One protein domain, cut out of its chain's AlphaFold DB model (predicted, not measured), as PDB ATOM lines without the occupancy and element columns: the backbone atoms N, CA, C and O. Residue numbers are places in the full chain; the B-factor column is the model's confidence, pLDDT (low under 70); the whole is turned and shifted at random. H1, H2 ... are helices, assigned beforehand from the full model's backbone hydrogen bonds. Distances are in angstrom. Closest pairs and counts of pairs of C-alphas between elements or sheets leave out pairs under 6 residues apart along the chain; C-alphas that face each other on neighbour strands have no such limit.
ATOM      1  N   GLN A   2     -13.656 -22.079 -25.670       49.59
ATOM      2  CA  GLN A   2     -15.002 -21.865 -26.254       49.59
ATOM      3  C   GLN A   2     -15.536 -20.420 -26.133       49.59
ATOM      4  O   GLN A   2     -15.987 -19.884 -27.137       49.59
ATOM      5  N   LEU A   3     -15.397 -19.753 -24.978       51.12
ATOM      6  CA  LEU A   3     -15.849 -18.357 -24.795       51.12
ATOM      7  C   LEU A   3     -15.239 -17.369 -25.812       51.12
ATOM      8  O   LEU A   3     -15.951 -16.548 -26.377       51.12
ATOM      9  N   ASN A   4     -13.942 -17.499 -26.117       59.56
ATOM     10  CA  ASN A   4     -13.272 -16.629 -27.095       59.56
ATOM     11  C   ASN A   4     -13.775 -16.864 -28.529       59.56
ATOM     12  O   ASN A   4     -13.770 -15.937 -29.332       59.56
ATOM     13  N   SER A   5     -14.216 -18.087 -28.853       69.25
ATOM     14  CA  SER A   5     -14.794 -18.384 -30.168       69.25
ATOM     15  C   SER A   5     -16.212 -17.832 -30.326       69.25
ATOM     16  O   SER A   5     -16.537 -17.342 -31.399       69.25
ATOM     17  N   GLU A   6     -17.041 -17.850 -29.275       73.50
ATOM     18  CA  GLU A   6     -18.402 -17.292 -29.335       73.50
ATOM     19  C   GLU A   6     -18.382 -15.773 -29.476       73.50
ATOM     20  O   GLU A   6     -19.021 -15.239 -30.380       73.50
ATOM     21  N   LEU A   7     -17.574 -15.094 -28.652       80.81
ATOM     22  CA  LEU A   7     -17.379 -13.645 -28.742       80.81
ATOM     23  C   LEU A   7     -16.900 -13.230 -30.138       80.81
ATOM     24  O   LEU A   7     -17.436 -12.294 -30.719       80.81
ATOM     25  N   PHE A   8     -15.963 -13.983 -30.727       85.94
ATOM     26  CA  PHE A   8     -15.506 -13.736 -32.093       85.94
ATOM     27  C   PHE A   8     -16.638 -13.809 -33.134       85.94
ATOM     28  O   PHE A   8     -16.700 -12.962 -34.027       85.94
ATOM     29  N   PHE A   9     -17.513 -14.818 -33.064       84.88
ATOM     30  CA  PHE A   9     -18.598 -14.964 -34.036       84.88
ATOM     31  C   PHE A   9     -19.706 -13.920 -33.846       84.88
ATOM     32  O   PHE A   9     -20.245 -13.446 -34.849       84.88
ATOM     33  N   GLU A  10     -20.007 -13.517 -32.609       84.56
ATOM     34  CA  GLU A  10     -20.928 -12.404 -32.343       84.56
ATOM     35  C   GLU A  10     -20.350 -11.068 -32.834       84.56
ATOM     36  O   GLU A  10     -21.030 -10.338 -33.556       84.56
ATOM     37  N   ASP A  11     -19.064 -10.796 -32.588       87.81
ATOM     38  CA  ASP A  11     -18.379  -9.609 -33.121       87.81
ATOM     39  C   ASP A  11     -18.387  -9.594 -34.656       87.81
ATOM     40  O   ASP A  11     -18.629  -8.563 -35.294       87.81
ATOM     41  N   LEU A  12     -18.133 -10.751 -35.279       89.12
ATOM     42  CA  LEU A  12     -18.159 -10.898 -36.732       89.12
ATOM     43  C   LEU A  12     -19.563 -10.647 -37.295       89.12
ATOM     44  O   LEU A  12     -19.698 -10.011 -38.343       89.12
ATOM     45  N   LYS A  13     -20.598 -11.126 -36.606       88.75
ATOM     46  CA  LYS A  13     -21.998 -10.927 -36.978       88.75
ATOM     47  C   LYS A  13     -22.412  -9.466 -36.879       88.75
ATOM     48  O   LYS A  13     -22.929  -8.931 -37.860       88.75
ATOM     49  N   GLU A  14     -22.139  -8.806 -35.758       89.75
ATOM     50  CA  GLU A  14     -22.444  -7.381 -35.587       89.75
ATOM     51  C   GLU A  14     -21.679  -6.526 -36.599       89.75
ATOM     52  O   GLU A  14     -22.241  -5.610 -37.209       89.75
ATOM     53  N   LYS A  15     -20.421  -6.884 -36.887       91.12
ATOM     54  CA  LYS A  15     -19.647  -6.244 -37.952       91.12
ATOM     55  C   LYS A  15     -20.297  -6.421 -39.325       91.12
ATOM     56  O   LYS A  15     -20.422  -5.442 -40.053       91.12
ATOM     57  N   ILE A  16     -20.728  -7.631 -39.685       92.12
ATOM     58  CA  ILE A  16     -21.392  -7.886 -40.974       92.12
ATOM     59  C   ILE A  16     -22.719  -7.125 -41.074       92.12
ATOM     60  O   ILE A  16     -22.984  -6.504 -42.102       92.12
ATOM     61  N   ILE A  17     -23.528  -7.102 -40.011       90.25
ATOM     62  CA  ILE A  17     -24.779  -6.329 -39.969       90.25
ATOM     63  C   ILE A  17     -24.493  -4.840 -40.185       90.25
ATOM     64  O   ILE A  17     -25.150  -4.198 -41.009       90.25
ATOM     65  N   LYS A  18     -23.487  -4.293 -39.494       90.88
ATOM     66  CA  LYS A  18     -23.055  -2.901 -39.659       90.88
ATOM     67  C   LYS A  18     -22.558  -2.619 -41.079       90.88
ATOM     68  O   LYS A  18     -22.910  -1.593 -41.662       90.88
ATOM     69  N   ASP A  19     -21.776  -3.523 -41.657       91.31
ATOM     70  CA  ASP A  19     -21.256  -3.393 -43.020       91.31
ATOM     71  C   ASP A  19     -22.382  -3.418 -44.068       91.31
ATOM     72  O   ASP A  19     -22.300  -2.697 -45.066       91.31
ATOM     73  N   ILE A  20     -23.450  -4.194 -43.836       90.50
ATOM     74  CA  ILE A  20     -24.659  -4.195 -44.674       90.50
ATOM     75  C   ILE A  20     -25.404  -2.863 -44.522       90.50
ATOM     76  O   ILE A  20     -25.654  -2.199 -45.528       90.50
ATOM     77  N   ARG A  21     -25.679  -2.421 -43.285       87.56
ATOM     78  CA  ARG A  21     -26.364  -1.144 -42.984       87.56
ATOM     79  C   ARG A  21     -25.676   0.070 -43.585       87.56
ATOM     80  O   ARG A  21     -26.334   0.975 -44.079       87.56
ATOM     81  N   THR A  22     -24.349   0.079 -43.565       86.62
ATOM     82  CA  THR A  22     -23.542   1.186 -44.095       86.62
ATOM     83  C   THR A  22     -23.170   1.004 -45.566       86.62
ATOM     84  O   THR A  22     -22.523   1.878 -46.138       86.62
ATOM     85  N   SER A  23     -23.541  -0.124 -46.193       84.94
ATOM     86  CA  SER A  23     -23.039  -0.524 -47.517       84.94
ATOM     87  C   SER A  23     -21.520  -0.339 -47.636       84.94
ATOM     88  O   SER A  23     -21.023   0.208 -48.623       84.94
ATOM     89  N   ASN A  24     -20.756  -0.764 -46.626       87.88
ATOM     90  CA  ASN A  24     -19.298  -0.607 -46.570       87.88
ATOM     91  C   ASN A  24     -18.572  -1.933 -46.303       87.88
ATOM     92  O   ASN A  24     -17.517  -1.964 -45.674       87.88
ATOM     93  N   PHE A  25     -19.111  -3.039 -46.819       91.19
ATOM     94  CA  PHE A  25     -18.476  -4.345 -46.674       91.19
ATOM     95  C   PHE A  25     -17.082  -4.381 -47.317       91.19
ATOM     96  O   PHE A  25     -16.903  -4.067 -48.501       91.19
ATOM     97  N   LYS A  26     -16.077  -4.793 -46.537       91.25
ATOM     98  CA  LYS A  26     -14.676  -4.891 -46.975       91.25
ATOM     99  C   LYS A  26     -14.125  -6.297 -46.761       91.25
ATOM    100  O   LYS A  26     -13.612  -6.629 -45.691       91.25
ATOM    101  N   LEU A  27     -14.108  -7.093 -47.833       91.69
ATOM    102  CA  LEU A  27     -13.662  -8.492 -47.803       91.69
ATOM    103  C   LEU A  27     -12.285  -8.688 -47.143       91.69
ATOM    104  O   LEU A  27     -12.121  -9.592 -46.327       91.69
ATOM    105  N   LYS A  28     -11.299  -7.829 -47.446       90.19
ATOM    106  CA  LYS A  28      -9.943  -7.929 -46.872       90.19
ATOM    107  C   LYS A  28      -9.924  -7.736 -45.350       90.19
ATOM    108  O   LYS A  28      -9.108  -8.353 -44.675       90.19
ATOM    109  N   GLU A  29     -10.779  -6.870 -44.809       91.69
ATOM    110  CA  GLU A  29     -10.844  -6.624 -43.363       91.69
ATOM    111  C   GLU A  29     -11.534  -7.778 -42.632       91.69
ATOM    112  O   GLU A  29     -11.083  -8.182 -41.563       91.69
ATOM    113  N   ILE A  30     -12.584  -8.348 -43.231       91.31
ATOM    114  CA  ILE A  30     -13.263  -9.546 -42.718       91.31
ATOM    115  C   ILE A  30     -12.318 -10.754 -42.740       91.31
ATOM    116  O   ILE A  30     -12.162 -11.424 -41.725       91.31
ATOM    117  N   GLN A  31     -11.595 -10.978 -43.843       89.50
ATOM    118  CA  GLN A  31     -10.588 -12.044 -43.948       89.50
ATOM    119  C   GLN A  31      -9.486 -11.913 -42.891       89.50
ATOM    120  O   GLN A  31      -9.123 -12.908 -42.274       89.50
ATOM    121  N   LYS A  32      -8.980 -10.696 -42.640       89.62
ATOM    122  CA  LYS A  32      -8.002 -10.447 -41.567       89.62
ATOM    123  C   LYS A  32      -8.578 -10.737 -40.181       89.62
ATOM    124  O   LYS A  32      -7.871 -11.283 -39.343       89.62
ATOM    125  N   SER A  33      -9.840 -10.374 -39.940       88.44
ATOM    126  CA  SER A  33     -10.530 -10.654 -38.674       88.44
ATOM    127  C   SER A  33     -10.686 -12.155 -38.433       88.44
ATOM    128  O   SER A  33     -10.441 -12.625 -37.325       88.44
ATOM    129  N   ILE A  34     -11.038 -12.905 -39.482       88.62
ATOM    130  CA  ILE A  34     -11.159 -14.365 -39.432       88.62
ATOM    131  C   ILE A  34      -9.785 -15.001 -39.242       88.62
ATOM    132  O   ILE A  34      -9.623 -15.767 -38.310       88.62
ATOM    133  N   ALA A  35      -8.766 -14.617 -40.018       87.75
ATOM    134  CA  ALA A  35      -7.425 -15.207 -39.935       87.75
ATOM    135  C   ALA A  35      -6.755 -15.054 -38.557       87.75
ATOM    136  O   ALA A  35      -5.908 -15.864 -38.196       87.75
ATOM    137  N   ARG A  36      -7.131 -14.027 -37.781       87.69
ATOM    138  CA  ARG A  36      -6.665 -13.842 -36.395       87.69
ATOM    139  C   ARG A  36      -7.232 -14.874 -35.416       87.69
ATOM    140  O   ARG A  36      -6.630 -15.073 -34.371       87.69
ATOM    141  N   ASN A  37      -8.372 -15.486 -35.736       85.56
ATOM    142  CA  ASN A  37      -9.107 -16.388 -34.844       85.56
ATOM    143  C   ASN A  37      -9.219 -17.822 -35.398       85.56
ATOM    144  O   ASN A  37      -9.230 -18.770 -34.621       85.56
ATOM    145  N   ASP A  38      -9.274 -17.982 -36.723       85.56
ATOM    146  CA  ASP A  38      -9.429 -19.249 -37.442       85.56
ATOM    147  C   ASP A  38      -8.761 -19.166 -38.835       85.56
ATOM    148  O   ASP A  38      -9.296 -18.591 -39.792       85.56
ATOM    149  N   ILE A  39      -7.547 -19.716 -38.941       86.06
ATOM    150  CA  ILE A  39      -6.738 -19.692 -40.172       86.06
ATOM    151  C   ILE A  39      -7.366 -20.573 -41.260       86.06
ATOM    152  O   ILE A  39      -7.436 -20.155 -42.416       86.06
ATOM    153  N   GLU A  40      -7.874 -21.755 -40.902       85.62
ATOM    154  CA  GLU A  40      -8.458 -22.710 -41.852       85.62
ATOM    155  C   GLU A  40      -9.707 -22.117 -42.524       85.62
ATOM    156  O   GLU A  40      -9.876 -22.165 -43.750       85.62
ATOM    157  N   LEU A  41     -10.566 -21.466 -41.737       85.56
ATOM    158  CA  LEU A  41     -11.729 -20.758 -42.258       85.56
ATOM    159  C   LEU A  41     -11.328 -19.585 -43.167       85.56
ATOM    160  O   LEU A  41     -11.972 -19.366 -44.201       85.56
ATOM    161  N   ALA A  42     -10.269 -18.844 -42.828       88.19
ATOM    162  CA  ALA A  42      -9.763 -17.754 -43.664       88.19
ATOM    163  C   ALA A  42      -9.234 -18.258 -45.020       88.19
ATOM    164  O   ALA A  42      -9.560 -17.676 -46.063       88.19
ATOM    165  N   GLU A  43      -8.487 -19.365 -45.028       89.44
ATOM    166  CA  GLU A  43      -8.023 -20.026 -46.253       89.44
ATOM    167  C   GLU A  43      -9.197 -20.488 -47.117       89.44
ATOM    168  O   GLU A  43      -9.224 -20.256 -48.330       89.44
ATOM    169  N   LYS A  44     -10.232 -21.065 -46.495       90.62
ATOM    170  CA  LYS A  44     -11.459 -21.477 -47.187       90.62
ATOM    171  C   LYS A  44     -12.165 -20.295 -47.854       90.62
ATOM    172  O   LYS A  44     -12.551 -20.396 -49.022       90.62
ATOM    173  N   VAL A  45     -12.293 -19.157 -47.163       91.19
ATOM    174  CA  VAL A  45     -12.833 -17.911 -47.743       91.19
ATOM    175  C   VAL A  45     -11.971 -17.449 -48.921       91.19
ATOM    176  O   VAL A  45     -12.505 -17.095 -49.977       91.19
ATOM    177  N   GLN A  46     -10.643 -17.460 -48.783       91.31
ATOM    178  CA  GLN A  46      -9.722 -17.022 -49.834       91.31
ATOM    179  C   GLN A  46      -9.804 -17.913 -51.082       91.31
ATOM    180  O   GLN A  46      -9.892 -17.401 -52.202       91.31
ATOM    181  N   ASN A  47      -9.838 -19.231 -50.898       92.06
ATOM    182  CA  ASN A  47      -9.952 -20.209 -51.977       92.06
ATOM    183  C   ASN A  47     -11.286 -20.079 -52.718       92.06
ATOM    184  O   ASN A  47     -11.300 -20.014 -53.949       92.06
ATOM    185  N   LEU A  48     -12.400 -19.941 -51.991       91.38
ATOM    186  CA  LEU A  48     -13.706 -19.684 -52.604       91.38
ATOM    187  C   LEU A  48     -13.742 -18.342 -53.336       91.38
ATOM    188  O   LEU A  48     -14.287 -18.271 -54.431       91.38
ATOM    189  N   THR A  49     -13.106 -17.299 -52.796       91.81
ATOM    190  CA  THR A  49     -12.992 -15.996 -53.473       91.81
ATOM    191  C   THR A  49     -12.225 -16.114 -54.794       91.81
ATOM    192  O   THR A  49     -12.635 -15.534 -55.799       91.81
ATOM    193  N   ARG A  50     -11.103 -16.850 -54.815       90.38
ATOM    194  CA  ARG A  50     -10.316 -17.092 -56.040       90.38
ATOM    195  C   ARG A  50     -11.139 -17.858 -57.073       90.38
ATOM    196  O   ARG A  50     -11.224 -17.416 -58.213       90.38
ATOM    197  N   LYS A  51     -11.803 -18.933 -56.643       90.38
ATOM    198  CA  LYS A  51     -12.695 -19.738 -57.486       90.38
ATOM    199  C   LYS A  51     -13.875 -18.922 -58.023       90.38
ATOM    200  O   LYS A  51     -14.244 -19.062 -59.179       90.38
ATOM    201  N   PHE A  52     -14.439 -18.022 -57.222       90.88
ATOM    202  CA  PHE A  52     -15.520 -17.144 -57.666       90.88
ATOM    203  C   PHE A  52     -15.076 -16.169 -58.766       90.88
ATOM    204  O   PHE A  52     -15.817 -15.908 -59.712       90.88
ATOM    205  N   LYS A  53     -13.849 -15.642 -58.668       87.94
ATOM    206  CA  LYS A  53     -13.288 -14.722 -59.668       87.94
ATOM    207  C   LYS A  53     -13.040 -15.375 -61.028       87.94
ATOM    208  O   LYS A  53     -13.034 -14.647 -62.013       87.94
ATOM    209  N   SER A  54     -12.839 -16.694 -61.085       85.44
ATOM    210  CA  SER A  54     -12.632 -17.414 -62.347       85.44
ATOM    211  C   SER A  54     -13.923 -17.721 -63.113       85.44
ATOM    212  O   SER A  54     -13.832 -18.167 -64.249       85.44
ATOM    213  N   PHE A  55     -15.106 -17.502 -62.527       84.62
ATOM    214  CA  PHE A  55     -16.382 -17.802 -63.184       84.62
ATOM    215  C   PHE A  55     -16.853 -16.704 -64.140       84.62
ATOM    216  O   PHE A  55     -16.772 -15.504 -63.835       84.62
ATOM    217  N   GLY A  56     -17.432 -17.133 -65.266       74.56
ATOM    218  CA  GLY A  56     -18.159 -16.263 -66.192       74.56
ATOM    219  C   GLY A  56     -19.418 -15.663 -65.552       74.56
ATOM    220  O   GLY A  56     -19.861 -16.091 -64.488       74.56
ATOM    221  N   TYR A  57     -20.021 -14.648 -66.182       64.00
ATOM    222  CA  TYR A  57     -21.212 -13.973 -65.635       64.00
ATOM    223  C   TYR A  57     -22.383 -14.941 -65.365       64.00
ATOM    224  O   TYR A  57     -23.054 -14.816 -64.344       64.00
ATOM    225  N   THR A  58     -22.574 -15.941 -66.229       61.47
ATOM    226  CA  THR A  58     -23.639 -16.957 -66.146       61.47
ATOM    227  C   THR A  58     -23.436 -17.989 -65.030       61.47
ATOM    228  O   THR A  58     -24.402 -18.532 -64.508       61.47
ATOM    229  N   GLU A  59     -22.200 -18.243 -64.602       76.19
ATOM    230  CA  GLU A  59     -21.863 -19.277 -63.607       76.19
ATOM    231  C   GLU A  59     -21.890 -18.751 -62.161       76.19
ATOM    232  O   GLU A  59     -21.825 -19.511 -61.193       76.19
ATOM    233  N   LYS A  60     -21.998 -17.430 -61.982       81.50
ATOM    234  CA  LYS A  60     -21.913 -16.796 -60.659       81.50
ATOM    235  C   LYS A  60     -23.103 -17.108 -59.758       81.50
ATOM    236  O   LYS A  60     -22.906 -17.238 -58.555       81.50
ATOM    237  N   ASN A  61     -24.306 -17.278 -60.307       80.50
ATOM    238  CA  ASN A  61     -25.484 -17.627 -59.504       80.50
ATOM    239  C   ASN A  61     -25.455 -19.095 -59.060       80.50
ATOM    240  O   ASN A  61     -25.728 -19.392 -57.898       80.50
ATOM    241  N   SER A  62     -25.055 -20.019 -59.940       85.81
ATOM    242  CA  SER A  62     -24.957 -21.441 -59.586       85.81
ATOM    243  C   SER A  62     -23.898 -21.706 -58.510       85.81
ATOM    244  O   SER A  62     -24.079 -22.600 -57.680       85.81
ATOM    245  N   PHE A  63     -22.850 -20.874 -58.430       90.69
ATOM    246  CA  PHE A  63     -21.850 -20.931 -57.358       90.69
ATOM    247  C   PHE A  63     -22.452 -20.809 -55.948       90.69
ATOM    248  O   PHE A  63     -21.968 -21.445 -55.008       90.69
ATOM    249  N   PHE A  64     -23.532 -20.039 -55.799       93.25
ATOM    250  CA  PHE A  64     -24.203 -19.805 -54.520       93.25
ATOM    251  C   PHE A  64     -25.356 -20.784 -54.240       93.25
ATOM    252  O   PHE A  64     -26.067 -20.611 -53.253       93.25
ATOM    253  N   GLN A  65     -25.504 -21.866 -55.018       92.56
ATOM    254  CA  GLN A  65     -26.558 -22.883 -54.850       92.56
ATOM    255  C   GLN A  65     -26.792 -23.304 -53.391       92.56
ATOM    256  O   GLN A  65     -27.933 -23.361 -52.934       92.56
ATOM    257  N   LYS A  66     -25.721 -23.627 -52.651       92.00
ATOM    258  CA  LYS A  66     -25.837 -24.082 -51.253       92.00
ATOM    259  C   LYS A  66     -26.441 -23.004 -50.352       92.00
ATOM    260  O   LYS A  66     -27.218 -23.331 -49.464       92.00
ATOM    261  N   LEU A  67     -26.091 -21.744 -50.605       94.00
ATOM    262  CA  LEU A  67     -26.581 -20.592 -49.861       94.00
ATOM    263  C   LEU A  67     -28.073 -20.358 -50.148       94.00
ATOM    264  O   LEU A  67     -28.856 -20.223 -49.215       94.00
ATOM    265  N   PHE A  68     -28.478 -20.402 -51.420       95.12
ATOM    266  CA  PHE A  68     -29.874 -20.204 -51.825       95.12
ATOM    267  C   PHE A  68     -30.801 -21.333 -51.359       95.12
ATOM    268  O   PHE A  68     -31.921 -21.074 -50.922       95.12
ATOM    269  N   LEU A  69     -30.336 -22.588 -51.395       92.62
ATOM    270  CA  LEU A  69     -31.085 -23.726 -50.847       92.62
ATOM    271  C   LEU A  69     -31.305 -23.592 -49.342       92.62
ATOM    272  O   LEU A  69     -32.402 -23.866 -48.857       92.62
ATOM    273  N   GLU A  70     -30.275 -23.179 -48.605       92.94
ATOM    274  CA  GLU A  70     -30.391 -22.976 -47.165       92.94
ATOM    275  C   GLU A  70     -31.295 -21.783 -46.836       92.94
ATOM    276  O   GLU A  70     -32.153 -21.914 -45.964       92.94
ATOM    277  N   LEU A  71     -31.182 -20.672 -47.576       94.88
ATOM    278  CA  LEU A  71     -32.076 -19.520 -47.432       94.88
ATOM    279  C   LEU A  71     -33.533 -19.936 -47.657       94.88
ATOM    280  O   LEU A  71     -34.390 -19.637 -46.831       94.88
ATOM    281  N   GLY A  72     -33.810 -20.675 -48.735       92.56
ATOM    282  CA  GLY A  72     -35.160 -21.143 -49.049       92.56
ATOM    283  C   GLY A  72     -35.734 -22.056 -47.965       92.56
ATOM    284  O   GLY A  72     -36.888 -21.898 -47.573       92.56
ATOM    285  N   ARG A  73     -34.936 -22.992 -47.432       92.06
ATOM    286  CA  ARG A  73     -35.350 -23.852 -46.305       92.06
ATOM    287  C   ARG A  73     -35.622 -23.045 -45.040       92.06
ATOM    288  O   ARG A  73     -36.575 -23.342 -44.328       92.06
ATOM    289  N   PHE A  74     -34.773 -22.062 -44.760       91.38
ATOM    290  CA  PHE A  74     -34.889 -21.227 -43.577       91.38
ATOM    291  C   PHE A  74     -36.148 -20.359 -43.619       91.38
ATOM    292  O   PHE A  74     -36.958 -20.430 -42.700       91.38
ATOM    293  N   LEU A  75     -36.368 -19.627 -44.714       91.44
ATOM    294  CA  LEU A  75     -37.562 -18.795 -44.887       91.44
ATOM    295  C   LEU A  75     -38.851 -19.624 -44.855       91.44
ATOM    296  O   LEU A  75     -39.823 -19.215 -44.229       91.44
ATOM    297  N   LEU A  76     -38.849 -20.816 -45.460       88.75
ATOM    298  CA  LEU A  76     -40.000 -21.715 -45.390       88.75
ATOM    299  C   LEU A  76     -40.299 -22.157 -43.948       88.75
ATOM    300  O   LEU A  76     -41.451 -22.136 -43.537       88.75
ATOM    301  N   SER A  77     -39.268 -22.498 -43.169       88.88
ATOM    302  CA  SER A  77     -39.425 -22.854 -41.753       88.88
ATOM    303  C   SER A  77     -40.003 -21.704 -40.922       88.88
ATOM    304  O   SER A  77     -40.774 -21.951 -39.996       88.88
ATOM    305  N   LEU A  78     -39.630 -20.458 -41.227       88.31
ATOM    306  CA  LEU A  78     -40.173 -19.276 -40.550       88.31
ATOM    307  C   LEU A  78     -41.643 -19.029 -40.926       88.31
ATOM    308  O   LEU A  78     -42.445 -18.688 -40.063       88.31
ATOM    309  N   LEU A  79     -42.023 -19.260 -42.186       85.69
ATOM    310  CA  LEU A  79     -43.425 -19.192 -42.618       85.69
ATOM    311  C   LEU A  79     -44.280 -20.287 -41.958       85.69
ATOM    312  O   LEU A  79     -45.369 -20.010 -41.467       85.69
ATOM    313  N   GLU A  80     -43.787 -21.528 -41.912       85.25
ATOM    314  CA  GLU A  80     -44.495 -22.669 -41.305       85.25
ATOM    315  C   GLU A  80     -44.708 -22.483 -39.792       85.25
ATOM    316  O   GLU A  80     -45.741 -22.883 -39.254       85.25
ATOM    317  N   SER A  81     -43.760 -21.831 -39.115       85.69
ATOM    318  CA  SER A  81     -43.862 -21.456 -37.696       85.69
ATOM    319  C   SER A  81     -44.638 -20.156 -37.451       85.69
ATOM    320  O   SER A  81     -44.861 -19.803 -36.295       85.69
ATOM    321  N   LYS A  82     -45.093 -19.474 -38.517       85.56
ATOM    322  CA  LYS A  82     -45.759 -18.159 -38.475       85.56
ATOM    323  C   LYS A  82     -44.905 -17.053 -37.837       85.56
ATOM    324  O   LYS A  82     -45.447 -16.083 -37.316       85.56
ATOM    325  N   GLU A  83     -43.582 -17.192 -37.876       84.44
ATOM    326  CA  GLU A  83     -42.642 -16.170 -37.395       84.44
ATOM    327  C   GLU A  83     -42.460 -15.018 -38.388       84.44
ATOM    328  O   GLU A  83     -42.068 -13.923 -37.993       84.44
ATOM    329  N   ILE A  84     -42.712 -15.269 -39.675       87.25
ATOM    330  CA  ILE A  84     -42.754 -14.247 -40.723       87.25
ATOM    331  C   ILE A  84     -44.002 -14.451 -41.578       87.25
ATOM    332  O   ILE A  84     -44.530 -15.562 -41.676       87.25
ATOM    333  N   ASP A  85     -44.435 -13.386 -42.235       86.06
ATOM    334  CA  ASP A  85     -45.338 -13.432 -43.376       86.06
ATOM    335  C   ASP A  85     -44.537 -13.199 -44.671       86.06
ATOM    336  O   ASP A  85     -43.315 -13.022 -44.666       86.06
ATOM    337  N   TYR A  86     -45.216 -13.243 -45.815       84.25
ATOM    338  CA  TYR A  86     -44.570 -12.923 -47.084       84.25
ATOM    339  C   TYR A  86     -44.299 -11.420 -47.261       84.25
ATOM    340  O   TYR A  86     -43.489 -11.085 -48.120       84.25
ATOM    341  N   ASN A  87     -44.926 -10.534 -46.479       81.75
ATOM    342  CA  ASN A  87     -44.808  -9.073 -46.582       81.75
ATOM    343  C   ASN A  87     -43.981  -8.502 -45.416       81.75
ATOM    344  O   ASN A  87     -44.455  -7.699 -44.613       81.75
ATOM    345  N   PHE A  88     -42.736  -8.962 -45.289       80.00
ATOM    346  CA  PHE A  88     -41.915  -8.649 -44.123       80.00
ATOM    347  C   PHE A  88     -41.019  -7.411 -44.280       80.00
ATOM    348  O   PHE A  88     -40.248  -7.113 -43.367       80.00
ATOM    349  N   PHE A  89     -41.067  -6.696 -45.410       76.62
ATOM    350  CA  PHE A  89     -40.217  -5.519 -45.658       76.62
ATOM    351  C   PHE A  89     -40.641  -4.247 -44.892       76.62
ATOM    352  O   PHE A  89     -40.069  -3.181 -45.111       76.62
ATOM    353  N   GLU A  90     -41.584  -4.350 -43.952       75.88
ATOM    354  CA  GLU A  90     -41.882  -3.302 -42.966       75.88
ATOM    355  C   GLU A  90     -40.644  -3.006 -42.082       75.88
ATOM    356  O   GLU A  90     -39.906  -3.926 -41.708       75.88
ATOM    357  N   GLU A  91     -40.397  -1.726 -41.748       65.19
ATOM    358  CA  GLU A  91     -39.125  -1.252 -41.154       65.19
ATOM    359  C   GLU A  91     -38.704  -2.008 -39.877       65.19
ATOM    360  O   GLU A  91     -37.518  -2.310 -39.704       65.19
ATOM    361  N   ASP A  92     -39.658  -2.380 -39.022       70.62
ATOM    362  CA  ASP A  92     -39.375  -3.076 -37.761       70.62
ATOM    363  C   ASP A  92     -39.011  -4.559 -37.968       70.62
ATOM    364  O   ASP A  92     -38.168  -5.117 -37.259       70.62
ATOM    365  N   LYS A  93     -39.584  -5.206 -38.992       80.44
ATOM    366  CA  LYS A  93     -39.409  -6.644 -39.270       80.44
ATOM    367  C   LYS A  93     -38.133  -6.936 -40.057       80.44
ATOM    368  O   LYS A  93     -37.481  -7.966 -39.851       80.44
ATOM    369  N   ILE A  94     -37.727  -6.019 -40.938       86.12
ATOM    370  CA  ILE A  94     -36.603  -6.249 -41.855       86.12
ATOM    371  C   ILE A  94     -35.263  -6.396 -41.114       86.12
ATOM    372  O   ILE A  94     -34.400  -7.190 -41.506       86.12
ATOM    373  N   GLN A  95     -35.097  -5.679 -39.998       86.31
ATOM    374  CA  GLN A  95     -33.899  -5.771 -39.164       86.31
ATOM    375  C   GLN A  95     -33.830  -7.090 -38.393       86.31
ATOM    376  O   GLN A  95     -32.755  -7.692 -38.292       86.31
ATOM    377  N   GLU A  96     -34.962  -7.551 -37.858       88.19
ATOM    378  CA  GLU A  96     -35.048  -8.838 -37.170       88.19
ATOM    379  C   GLU A  96     -34.708  -9.984 -38.129       88.19
ATOM    380  O   GLU A  96     -33.903 -10.862 -37.807       88.19
ATOM    381  N   ILE A  97     -35.236  -9.929 -39.351       88.62
ATOM    382  CA  ILE A  97     -34.980 -10.943 -40.374       88.62
ATOM    383  C   ILE A  97     -33.521 -10.930 -40.815       88.62
ATOM    384  O   ILE A  97     -32.912 -11.997 -40.914       88.62
ATOM    385  N   LEU A  98     -32.909  -9.753 -40.994       90.31
ATOM    386  CA  LEU A  98     -31.476  -9.666 -41.273       90.31
ATOM    387  C   LEU A  98     -30.643 -10.304 -40.149       90.31
ATOM    388  O   LEU A  98     -29.684 -11.024 -40.433       90.31
ATOM    389  N   ARG A  99     -31.002 -10.079 -38.878       89.12
ATOM    390  CA  ARG A  99     -30.335 -10.723 -37.732       89.12
ATOM    391  C   ARG A  99     -30.511 -12.241 -37.758       89.12
ATOM    392  O   ARG A  99     -29.525 -12.960 -37.616       89.12
ATOM    393  N   LYS A 100     -31.728 -12.733 -38.000       89.56
ATOM    394  CA  LYS A 100     -32.046 -14.167 -38.123       89.56
ATOM    395  C   LYS A 100     -31.281 -14.838 -39.277       89.56
ATOM    396  O   LYS A 100     -30.713 -15.914 -39.091       89.56
ATOM    397  N   ILE A 101     -31.189 -14.183 -40.435       90.88
ATOM    398  CA  ILE A 101     -30.401 -14.635 -41.596       90.88
ATOM    399  C   ILE A 101     -28.908 -14.684 -41.251       90.88
ATOM    400  O   ILE A 101     -28.251 -15.692 -41.506       90.88
ATOM    401  N   ASN A 102     -28.370 -13.627 -40.637       89.00
ATOM    402  CA  ASN A 102     -26.962 -13.582 -40.247       89.00
ATOM    403  C   ASN A 102     -26.620 -14.648 -39.202       89.00
ATOM    404  O   ASN A 102     -25.612 -15.332 -39.360       89.00
ATOM    405  N   ASN A 103     -27.486 -14.868 -38.206       86.62
ATOM    406  CA  ASN A 103     -27.359 -15.996 -37.277       86.62
ATOM    407  C   ASN A 103     -27.240 -17.308 -38.055       86.62
ATOM    408  O   ASN A 103     -26.295 -18.067 -37.865       86.62
ATOM    409  N   ARG A 104     -28.149 -17.537 -39.007       86.94
ATOM    410  CA  ARG A 104     -28.184 -18.785 -39.768       86.94
ATOM    411  C   ARG A 104     -26.933 -19.024 -40.617       86.94
ATOM    412  O   ARG A 104     -26.513 -20.170 -40.756       86.94
ATOM    413  N   PHE A 105     -26.349 -17.978 -41.199       89.25
ATOM    414  CA  PHE A 105     -25.226 -18.118 -42.131       89.25
ATOM    415  C   PHE A 105     -23.841 -17.930 -41.514       89.25
ATOM    416  O   PHE A 105     -22.865 -18.415 -42.091       89.25
ATOM    417  N   ILE A 106     -23.740 -17.257 -40.367       84.25
ATOM    418  CA  ILE A 106     -22.465 -16.978 -39.695       84.25
ATOM    419  C   ILE A 106     -22.212 -17.959 -38.555       84.25
ATOM    420  O   ILE A 106     -21.091 -18.453 -38.426       84.25
ATOM    421  N   TYR A 107     -23.237 -18.244 -37.747       74.44
ATOM    422  CA  TYR A 107     -23.063 -18.886 -36.449       74.44
ATOM    423  C   TYR A 107     -24.301 -19.695 -36.036       74.44
ATOM    424  O   TYR A 107     -25.242 -19.181 -35.434       74.44
ATOM    425  N   GLU A 108     -24.294 -20.997 -36.342       72.88
ATOM    426  CA  GLU A 108     -25.329 -21.929 -35.886       72.88
ATOM    427  C   GLU A 108     -24.744 -22.950 -34.896       72.88
ATOM    428  O   GLU A 108     -23.874 -23.755 -35.250       72.88
ATOM    429  N   SER A 149     -20.412 -24.007 -42.081       79.50
ATOM    430  CA  SER A 149     -20.440 -24.580 -43.436       79.50
ATOM    431  C   SER A 149     -20.844 -23.580 -44.524       79.50
ATOM    432  O   SER A 149     -20.353 -23.690 -45.653       79.50
ATOM    433  N   TYR A 150     -21.666 -22.586 -44.176       88.88
ATOM    434  CA  TYR A 150     -22.138 -21.546 -45.090       88.88
ATOM    435  C   TYR A 150     -21.359 -20.228 -45.003       88.88
ATOM    436  O   TYR A 150     -21.337 -19.490 -45.989       88.88
ATOM    437  N   LEU A 151     -20.677 -19.956 -43.885       90.88
ATOM    438  CA  LEU A 151     -20.024 -18.672 -43.597       90.88
ATOM    439  C   LEU A 151     -19.088 -18.230 -44.724       90.88
ATOM    440  O   LEU A 151     -19.179 -17.105 -45.216       90.88
ATOM    441  N   SER A 152     -18.229 -19.130 -45.204       91.69
ATOM    442  CA  SER A 152     -17.274 -18.780 -46.257       91.69
ATOM    443  C   SER A 152     -17.950 -18.409 -47.581       91.69
ATOM    444  O   SER A 152     -17.473 -17.514 -48.273       91.69
ATOM    445  N   LEU A 153     -19.056 -19.075 -47.935       93.00
ATOM    446  CA  LEU A 153     -19.835 -18.752 -49.137       93.00
ATOM    447  C   LEU A 153     -20.622 -17.451 -48.956       93.00
ATOM    448  O   LEU A 153     -20.688 -16.650 -49.884       93.00
ATOM    449  N   TYR A 154     -21.167 -17.223 -47.760       94.75
ATOM    450  CA  TYR A 154     -21.915 -16.016 -47.428       94.75
ATOM    451  C   TYR A 154     -21.035 -14.759 -47.486       94.75
ATOM    452  O   TYR A 154     -21.415 -13.769 -48.102       94.75
ATOM    453  N   ILE A 155     -19.801 -14.826 -46.976       94.56
ATOM    454  CA  ILE A 155     -18.811 -13.739 -47.090       94.56
ATOM    455  C   ILE A 155     -18.496 -13.399 -48.553       94.56
ATOM    456  O   ILE A 155     -18.383 -12.225 -48.912       94.56
ATOM    457  N   VAL A 156     -18.358 -14.414 -49.414       94.25
ATOM    458  CA  VAL A 156     -18.124 -14.201 -50.852       94.25
ATOM    459  C   VAL A 156     -19.359 -13.584 -51.518       94.25
ATOM    460  O   VAL A 156     -19.209 -12.712 -52.374       94.25
ATOM    461  N   TYR A 157     -20.565 -13.979 -51.100       94.50
ATOM    462  CA  TYR A 157     -21.810 -13.374 -51.575       94.50
ATOM    463  C   TYR A 157     -21.920 -11.895 -51.173       94.50
ATOM    464  O   TYR A 157     -22.249 -11.063 -52.013       94.50
ATOM    465  N   LEU A 158     -21.560 -11.538 -49.935       94.38
ATOM    466  CA  LEU A 158     -21.544 -10.147 -49.466       94.38
ATOM    467  C   LEU A 158     -20.568  -9.269 -50.265       94.38
ATOM    468  O   LEU A 158     -20.920  -8.155 -50.649       94.38
ATOM    469  N   ASP A 159     -19.370  -9.773 -50.591       93.25
ATOM    470  CA  ASP A 159     -18.422  -9.072 -51.476       93.25
ATOM    471  C   ASP A 159     -18.987  -8.890 -52.895       93.25
ATOM    472  O   ASP A 159     -18.814  -7.835 -53.515       93.25
ATOM    473  N   PHE A 160     -19.684  -9.904 -53.414       91.31
ATOM    474  CA  PHE A 160     -20.340  -9.838 -54.717       91.31
ATOM    475  C   PHE A 160     -21.479  -8.811 -54.744       91.31
ATOM    476  O   PHE A 160     -21.505  -7.958 -55.636       91.31
ATOM    477  N   TRP A 161     -22.369  -8.847 -53.750       91.50
ATOM    478  CA  TRP A 161     -23.444  -7.873 -53.567       91.50
ATOM    479  C   TRP A 161     -22.891  -6.450 -53.476       91.50
ATOM    480  O   TRP A 161     -23.297  -5.576 -54.241       91.50
ATOM    481  N   GLN A 162     -21.896  -6.231 -52.618       90.00
ATOM    482  CA  GLN A 162     -21.301  -4.917 -52.394       90.00
ATOM    483  C   GLN A 162     -20.708  -4.316 -53.677       90.00
ATOM    484  O   GLN A 162     -20.851  -3.121 -53.943       90.00
ATOM    485  N   LYS A 163     -20.054  -5.136 -54.510       87.94
ATOM    486  CA  LYS A 163     -19.530  -4.692 -55.811       87.94
ATOM    487  C   LYS A 163     -20.639  -4.305 -56.783       87.94
ATOM    488  O   LYS A 163     -20.475  -3.315 -57.489       87.94
ATOM    489  N   ARG A 164     -21.754  -5.045 -56.810       84.06
ATOM    490  CA  ARG A 164     -22.931  -4.702 -57.629       84.06
ATOM    491  C   ARG A 164     -23.578  -3.406 -57.147       84.06
ATOM    492  O   ARG A 164     -23.821  -2.528 -57.966       84.06
ATOM    493  N   ASN A 165     -23.745  -3.254 -55.834       81.75
ATOM    494  CA  ASN A 165     -24.357  -2.074 -55.228       81.75
ATOM    495  C   ASN A 165     -23.542  -0.791 -55.495       81.75
ATOM    496  O   ASN A 165     -24.089   0.255 -55.818       81.75
ATOM    497  N   LYS A 166     -22.204  -0.866 -55.455       80.00
ATOM    498  CA  LYS A 166     -21.339   0.276 -55.817       80.00
ATOM    499  C   LYS A 166     -21.463   0.712 -57.279       80.00
ATOM    500  O   LYS A 166     -21.214   1.874 -57.581       80.00
ATOM    501  N   ILE A 167     -21.795  -0.211 -58.182       69.31
ATOM    502  CA  ILE A 167     -21.987   0.097 -59.605       69.31
ATOM    503  C   ILE A 167     -23.339   0.796 -59.816       69.31
ATOM    504  O   ILE A 167     -23.396   1.739 -60.599       69.31
ATOM    505  N   SER A 168     -24.390   0.395 -59.089       64.38
ATOM    506  CA  SER A 168     -25.710   1.044 -59.143       64.38
ATOM    507  C   SER A 168     -25.760   2.397 -58.422       64.38
ATOM    508  O   SER A 168     -26.463   3.292 -58.871       64.38
ATOM    509  N   LYS A 169     -24.970   2.593 -57.357       63.12
ATOM    510  CA  LYS A 169     -24.952   3.812 -56.517       63.12
ATOM    511  C   LYS A 169     -24.252   5.043 -57.106       63.12
ATOM    512  O   LYS A 169     -24.130   6.052 -56.425       63.12
ATOM    513  N   LYS A 170     -23.808   5.025 -58.366       55.31
ATOM    514  CA  LYS A 170     -23.223   6.221 -59.011       55.31
ATOM    515  C   LYS A 170     -24.241   7.343 -59.311       55.31
ATOM    516  O   LYS A 170     -23.855   8.309 -59.962       55.31
ATOM    517  N   GLN A 171     -25.500   7.232 -58.871       45.81
ATOM    518  CA  GLN A 171     -26.578   8.158 -59.244       45.81
ATOM    519  C   GLN A 171     -27.416   8.765 -58.101       45.81
ATOM    520  O   GLN A 171     -28.132   9.705 -58.397       45.81
ATOM    521  N   ASP A 172     -27.284   8.365 -56.830       47.72
ATOM    522  CA  ASP A 172     -27.990   9.036 -55.719       47.72
ATOM    523  C   ASP A 172     -27.182   8.961 -54.413       47.72
ATOM    524  O   ASP A 172     -26.703   7.895 -54.027       47.72
ATOM    525  N   ASN A 173     -26.989  10.108 -53.749       48.00
ATOM    526  CA  ASN A 173     -25.983  10.293 -52.689       48.00
ATOM    527  C   ASN A 173     -26.543  10.434 -51.260       48.00
ATOM    528  O   ASN A 173     -25.783  10.776 -50.359       48.00
ATOM    529  N   ASN A 174     -27.822  10.147 -51.012       50.47
ATOM    530  CA  ASN A 174     -28.380  10.156 -49.654       50.47
ATOM    531  C   ASN A 174     -29.379   9.009 -49.472       50.47
ATOM    532  O   ASN A 174     -30.538   9.124 -49.856       50.47
ATOM    533  N   GLU A 175     -28.942   7.910 -48.853       57.03
ATOM    534  CA  GLU A 175     -29.823   6.797 -48.489       57.03
ATOM    535  C   GLU A 175     -29.702   6.457 -46.997       57.03
ATOM    536  O   GLU A 175     -28.603   6.324 -46.459       57.03
ATOM    537  N   ASN A 176     -30.859   6.294 -46.349       68.56
ATOM    538  CA  ASN A 176     -31.033   5.868 -44.957       68.56
ATOM    539  C   ASN A 176     -30.470   4.440 -44.721       68.56
ATOM    540  O   ASN A 176     -30.505   3.602 -45.623       68.56
ATOM    541  N   GLU A 177     -29.988   4.115 -43.513       71.25
ATOM    542  CA  GLU A 177     -29.422   2.792 -43.167       71.25
ATOM    543  C   GLU A 177     -30.397   1.631 -43.430       71.25
ATOM    544  O   GLU A 177     -29.990   0.549 -43.862       71.25
ATOM    545  N   ILE A 178     -31.694   1.868 -43.212       73.81
ATOM    546  CA  ILE A 178     -32.770   0.904 -43.478       73.81
ATOM    547  C   ILE A 178     -32.842   0.564 -44.974       73.81
ATOM    548  O   ILE A 178     -33.002  -0.603 -45.341       73.81
ATOM    549  N   ASN A 179     -32.608   1.547 -45.847       81.94
ATOM    550  CA  ASN A 179     -32.619   1.347 -47.293       81.94
ATOM    551  C   ASN A 179     -31.491   0.398 -47.742       81.94
ATOM    552  O   ASN A 179     -31.672  -0.442 -48.617       81.94
ATOM    553  N   ASN A 180     -30.335   0.417 -47.074       85.56
ATOM    554  CA  ASN A 180     -29.239  -0.500 -47.404       85.56
ATOM    555  C   ASN A 180     -29.547  -1.962 -47.048       85.56
ATOM    556  O   ASN A 180     -29.166  -2.870 -47.795       85.56
ATOM    557  N   ILE A 181     -30.264  -2.201 -45.943       88.12
ATOM    558  CA  ILE A 181     -30.775  -3.537 -45.595       88.12
ATOM    559  C   ILE A 181     -31.784  -3.996 -46.651       88.12
ATOM    560  O   ILE A 181     -31.694  -5.126 -47.141       88.12
ATOM    561  N   HIS A 182     -32.700  -3.103 -47.034       86.50
ATOM    562  CA  HIS A 182     -33.694  -3.350 -48.072       86.50
ATOM    563  C   HIS A 182     -33.034  -3.758 -49.394       86.50
ATOM    564  O   HIS A 182     -33.393  -4.776 -49.991       86.50
ATOM    565  N   ILE A 183     -32.011  -3.014 -49.821       87.62
ATOM    566  CA  ILE A 183     -31.230  -3.301 -51.027       87.62
ATOM    567  C   ILE A 183     -30.562  -4.679 -50.925       87.62
ATOM    568  O   ILE A 183     -30.661  -5.475 -51.859       87.62
ATOM    569  N   PHE A 184     -29.902  -4.999 -49.806       92.00
ATOM    570  CA  PHE A 184     -29.265  -6.308 -49.619       92.00
ATOM    571  C   PHE A 184     -30.254  -7.470 -49.751       92.00
ATOM    572  O   PHE A 184     -30.030  -8.378 -50.555       92.00
ATOM    573  N   LEU A 185     -31.356  -7.435 -48.997       91.38
ATOM    574  CA  LEU A 185     -32.352  -8.507 -49.027       91.38
ATOM    575  C   LEU A 185     -33.023  -8.607 -50.397       91.38
ATOM    576  O   LEU A 185     -33.226  -9.715 -50.889       91.38
ATOM    577  N   THR A 186     -33.265  -7.476 -51.061       89.31
ATOM    578  CA  THR A 186     -33.759  -7.436 -52.443       89.31
ATOM    579  C   THR A 186     -32.840  -8.206 -53.391       89.31
ATOM    580  O   THR A 186     -33.309  -9.082 -54.122       89.31
ATOM    581  N   TYR A 187     -31.526  -7.949 -53.357       90.19
ATOM    582  CA  TYR A 187     -30.567  -8.702 -54.173       90.19
ATOM    583  C   TYR A 187     -30.548 -10.188 -53.807       90.19
ATOM    584  O   TYR A 187     -30.547 -11.031 -54.702       90.19
ATOM    585  N   PHE A 188     -30.586 -10.517 -52.515       92.38
ATOM    586  CA  PHE A 188     -30.473 -11.899 -52.057       92.38
ATOM    587  C   PHE A 188     -31.684 -12.758 -52.438       92.38
ATOM    588  O   PHE A 188     -31.524 -13.890 -52.906       92.38
ATOM    589  N   LEU A 189     -32.890 -12.197 -52.321       92.38
ATOM    590  CA  LEU A 189     -34.126 -12.829 -52.778       92.38
ATOM    591  C   LEU A 189     -34.179 -12.913 -54.309       92.38
ATOM    592  O   LEU A 189     -34.527 -13.964 -54.847       92.38
ATOM    593  N   THR A 190     -33.771 -11.854 -55.018       89.31
ATOM    594  CA  THR A 190     -33.779 -11.820 -56.492       89.31
ATOM    595  C   THR A 190     -32.796 -12.825 -57.094       89.31
ATOM    596  O   THR A 190     -33.152 -13.564 -58.010       89.31
ATOM    597  N   ASP A 191     -31.569 -12.903 -56.576       90.56
ATOM    598  CA  ASP A 191     -30.569 -13.861 -57.057       90.56
ATOM    599  C   ASP A 191     -31.008 -15.309 -56.763       90.56
ATOM    600  O   ASP A 191     -30.855 -16.188 -57.616       90.56
ATOM    601  N   SER A 192     -31.637 -15.546 -55.602       92.56
ATOM    602  CA  SER A 192     -32.239 -16.845 -55.263       92.56
ATOM    603  C   SER A 192     -33.361 -17.213 -56.235       92.56
ATOM    604  O   SER A 192     -33.386 -18.325 -56.766       92.56
ATOM    605  N   PHE A 193     -34.262 -16.270 -56.528       89.88
ATOM    606  CA  PHE A 193     -35.333 -16.446 -57.506       89.88
ATOM    607  C   PHE A 193     -34.784 -16.811 -58.895       89.88
ATOM    608  O   PHE A 193     -35.230 -17.789 -59.500       89.88
ATOM    609  N   ILE A 194     -33.772 -16.083 -59.382       86.75
ATOM    610  CA  ILE A 194     -33.135 -16.348 -60.681       86.75
ATOM    611  C   ILE A 194     -32.527 -17.755 -60.713       86.75
ATOM    612  O   ILE A 194     -32.753 -18.493 -61.673       86.75
ATOM    613  N   TYR A 195     -31.820 -18.153 -59.655       89.50
ATOM    614  CA  TYR A 195     -31.238 -19.490 -59.549       89.50
ATOM    615  C   TYR A 195     -32.304 -20.600 -59.604       89.50
ATOM    616  O   TYR A 195     -32.166 -21.580 -60.345       89.50
ATOM    617  N   PHE A 196     -33.400 -20.462 -58.853       87.88
ATOM    618  CA  PHE A 196     -34.459 -21.478 -58.847       87.88
ATOM    619  C   PHE A 196     -35.274 -21.512 -60.138       87.88
ATOM    620  O   PHE A 196     -35.756 -22.578 -60.527       87.88
ATOM    621  N   ARG A 197     -35.347 -20.384 -60.850       83.81
ATOM    622  CA  ARG A 197     -35.913 -20.308 -62.198       83.81
ATOM    623  C   ARG A 197     -35.072 -21.091 -63.203       83.81
ATOM    624  O   ARG A 197     -35.625 -21.847 -63.992       83.81
ATOM    625  N   GLU A 198     -33.752 -20.933 -63.166       82.75
ATOM    626  CA  GLU A 198     -32.827 -21.627 -64.074       82.75
ATOM    627  C   GLU A 198     -32.760 -23.133 -63.798       82.75
ATOM    628  O   GLU A 198     -32.632 -23.934 -64.720       82.75
ATOM    629  N   THR A 199     -32.889 -23.536 -62.532       82.88
ATOM    630  CA  THR A 199     -32.842 -24.954 -62.135       82.88
ATOM    631  C   THR A 199     -34.189 -25.675 -62.213       82.88
ATOM    632  O   THR A 199     -34.226 -26.906 -62.151       82.88
ATOM    633  N   GLY A 200     -35.299 -24.940 -62.346       76.56
ATOM    634  CA  GLY A 200     -36.649 -25.504 -62.408       76.56
ATOM    635  C   GLY A 200     -37.153 -26.075 -61.077       76.56
ATOM    636  O   GLY A 200     -38.015 -26.952 -61.073       76.56
ATOM    637  N   ASN A 201     -36.624 -25.618 -59.935       85.12
ATOM    638  CA  ASN A 201     -37.129 -26.030 -58.622       85.12
ATOM    639  C   ASN A 201     -38.395 -25.238 -58.275       85.12
ATOM    640  O   ASN A 201     -38.319 -24.161 -57.682       85.12
ATOM    641  N   LEU A 202     -39.562 -25.780 -58.631       84.31
ATOM    642  CA  LEU A 202     -40.833 -25.064 -58.494       84.31
ATOM    643  C   LEU A 202     -41.174 -24.687 -57.045       84.31
ATOM    644  O   LEU A 202     -41.741 -23.621 -56.823       84.31
ATOM    645  N   LYS A 203     -40.775 -25.503 -56.057       85.88
ATOM    646  CA  LYS A 203     -41.001 -25.214 -54.631       85.88
ATOM    647  C   LYS A 203     -40.376 -23.893 -54.211       85.88
ATOM    648  O   LYS A 203     -41.064 -23.010 -53.703       85.88
ATOM    649  N   PHE A 204     -39.069 -23.761 -54.416       88.12
ATOM    650  CA  PHE A 204     -38.369 -22.544 -54.024       88.12
ATOM    651  C   PHE A 204     -38.628 -21.399 -55.000       88.12
ATOM    652  O   PHE A 204     -38.721 -20.259 -54.566       88.12
ATOM    653  N   LEU A 205     -38.835 -21.684 -56.288       87.50
ATOM    654  CA  LEU A 205     -39.205 -20.662 -57.265       87.50
ATOM    655  C   LEU A 205     -40.467 -19.898 -56.837       87.50
ATOM    656  O   LEU A 205     -40.445 -18.671 -56.810       87.50
ATOM    657  N   VAL A 206     -41.533 -20.612 -56.459       84.44
ATOM    658  CA  VAL A 206     -42.781 -19.985 -55.987       84.44
ATOM    659  C   VAL A 206     -42.579 -19.269 -54.656       84.44
ATOM    660  O   VAL A 206     -43.071 -18.157 -54.489       84.44
ATOM    661  N   LEU A 207     -41.831 -19.871 -53.725       87.69
ATOM    662  CA  LEU A 207     -41.512 -19.245 -52.440       87.69
ATOM    663  C   LEU A 207     -40.890 -17.854 -52.637       87.69
ATOM    664  O   LEU A 207     -41.377 -16.874 -52.080       87.69
ATOM    665  N   PHE A 208     -39.828 -17.768 -53.442       89.62
ATOM    666  CA  PHE A 208     -39.138 -16.502 -53.685       89.62
ATOM    667  C   PHE A 208     -39.961 -15.549 -54.552       89.62
ATOM    668  O   PHE A 208     -39.912 -14.349 -54.305       89.62
TER     669      PHE A 208
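What this domain is: This is residues 2 to 108 and 149 to 208 of the 727 residues of an uncharacterized protein of Candidatus Lokiarchaeota archaeon (UniProt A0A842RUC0). Two long helices, H7 and H8, cross steeply near the middle; the hairpin of H2 and H3 packs on the first part of H7, H1 and H6 pack on the first part of H8, and H4 and H9 on its later part, with H5 crossing H9. Residues 167 to 174, of which 167 to 171 belong to H7, stick out. The printed part has 167 residues, with nine named helices, H1 to H9, and no named strand: all helix. It is compact, with a radius of gyration of the C-alphas of 15.9 A and spans of 41 by 38 by 37 A.

How they stand to each other: H8, residues 177 to 199, is the hub, touching five helices. H1, residues 2 to 21, touches it with residues 20 to 21 alone, closest at the C-alphas of Arg 21 and Glu 177, 5.0 A. H6, residues 91 to 106, touches H8 at a steep tilt of 58 degrees, closest at C-alphas 91 and 178, 7.1 A. H4, residues 57 to 63, touches it about perpendicular at 89 degrees, closest at C-alphas 61 and 195, 6.0 A. H9, residues 202 to 208, forms a hairpin with H8, closest at C-alphas 205 and 196, 5.1 A. H5, residues 65 to 80, only just touches H8, with 3 pairs of C-alphas within 8 A, the closest 68 and 192, 5.4 A. H7, residues 151 to 171, is close to H8 but not clearly touching, at 67 degrees. H3, residues 39 to 53, touches H7, closest at C-alphas 45 and 152, 4.8 A, and forms a hairpin with H2, residues 27 to 35. Every O i to N i+4 pair is within hydrogen-bond range in H1, H2, H3, H5, H8 and H9, against 10 of 12 in H6, 15 of 17 in H7 and 1 of 3 in H4, where 0 of 4 O i to N i+3 pairs are.

Where its parts are: H8 is 33.8 A long, H7 31.7 A and H1 29.0 A. H1 begins at C-alpha 2, (-15.002, -21.865, -26.254), and H9 ends at C-alpha 208, (-39.138, -16.502, -53.685).

The domain as a whole: The C-alphas farthest apart, of Gln 2 and Gln 171, are 46.1 A apart. Residues 109 to 148 are not printed; C-alphas 108 and 149 are 9.4 A apart across the cut. Of the links printed whole, H5 to H6 is short and the others are tight. The pLDDT is under 70 at residues 2 to 5, 57 to 58, 91 and 167 to 176.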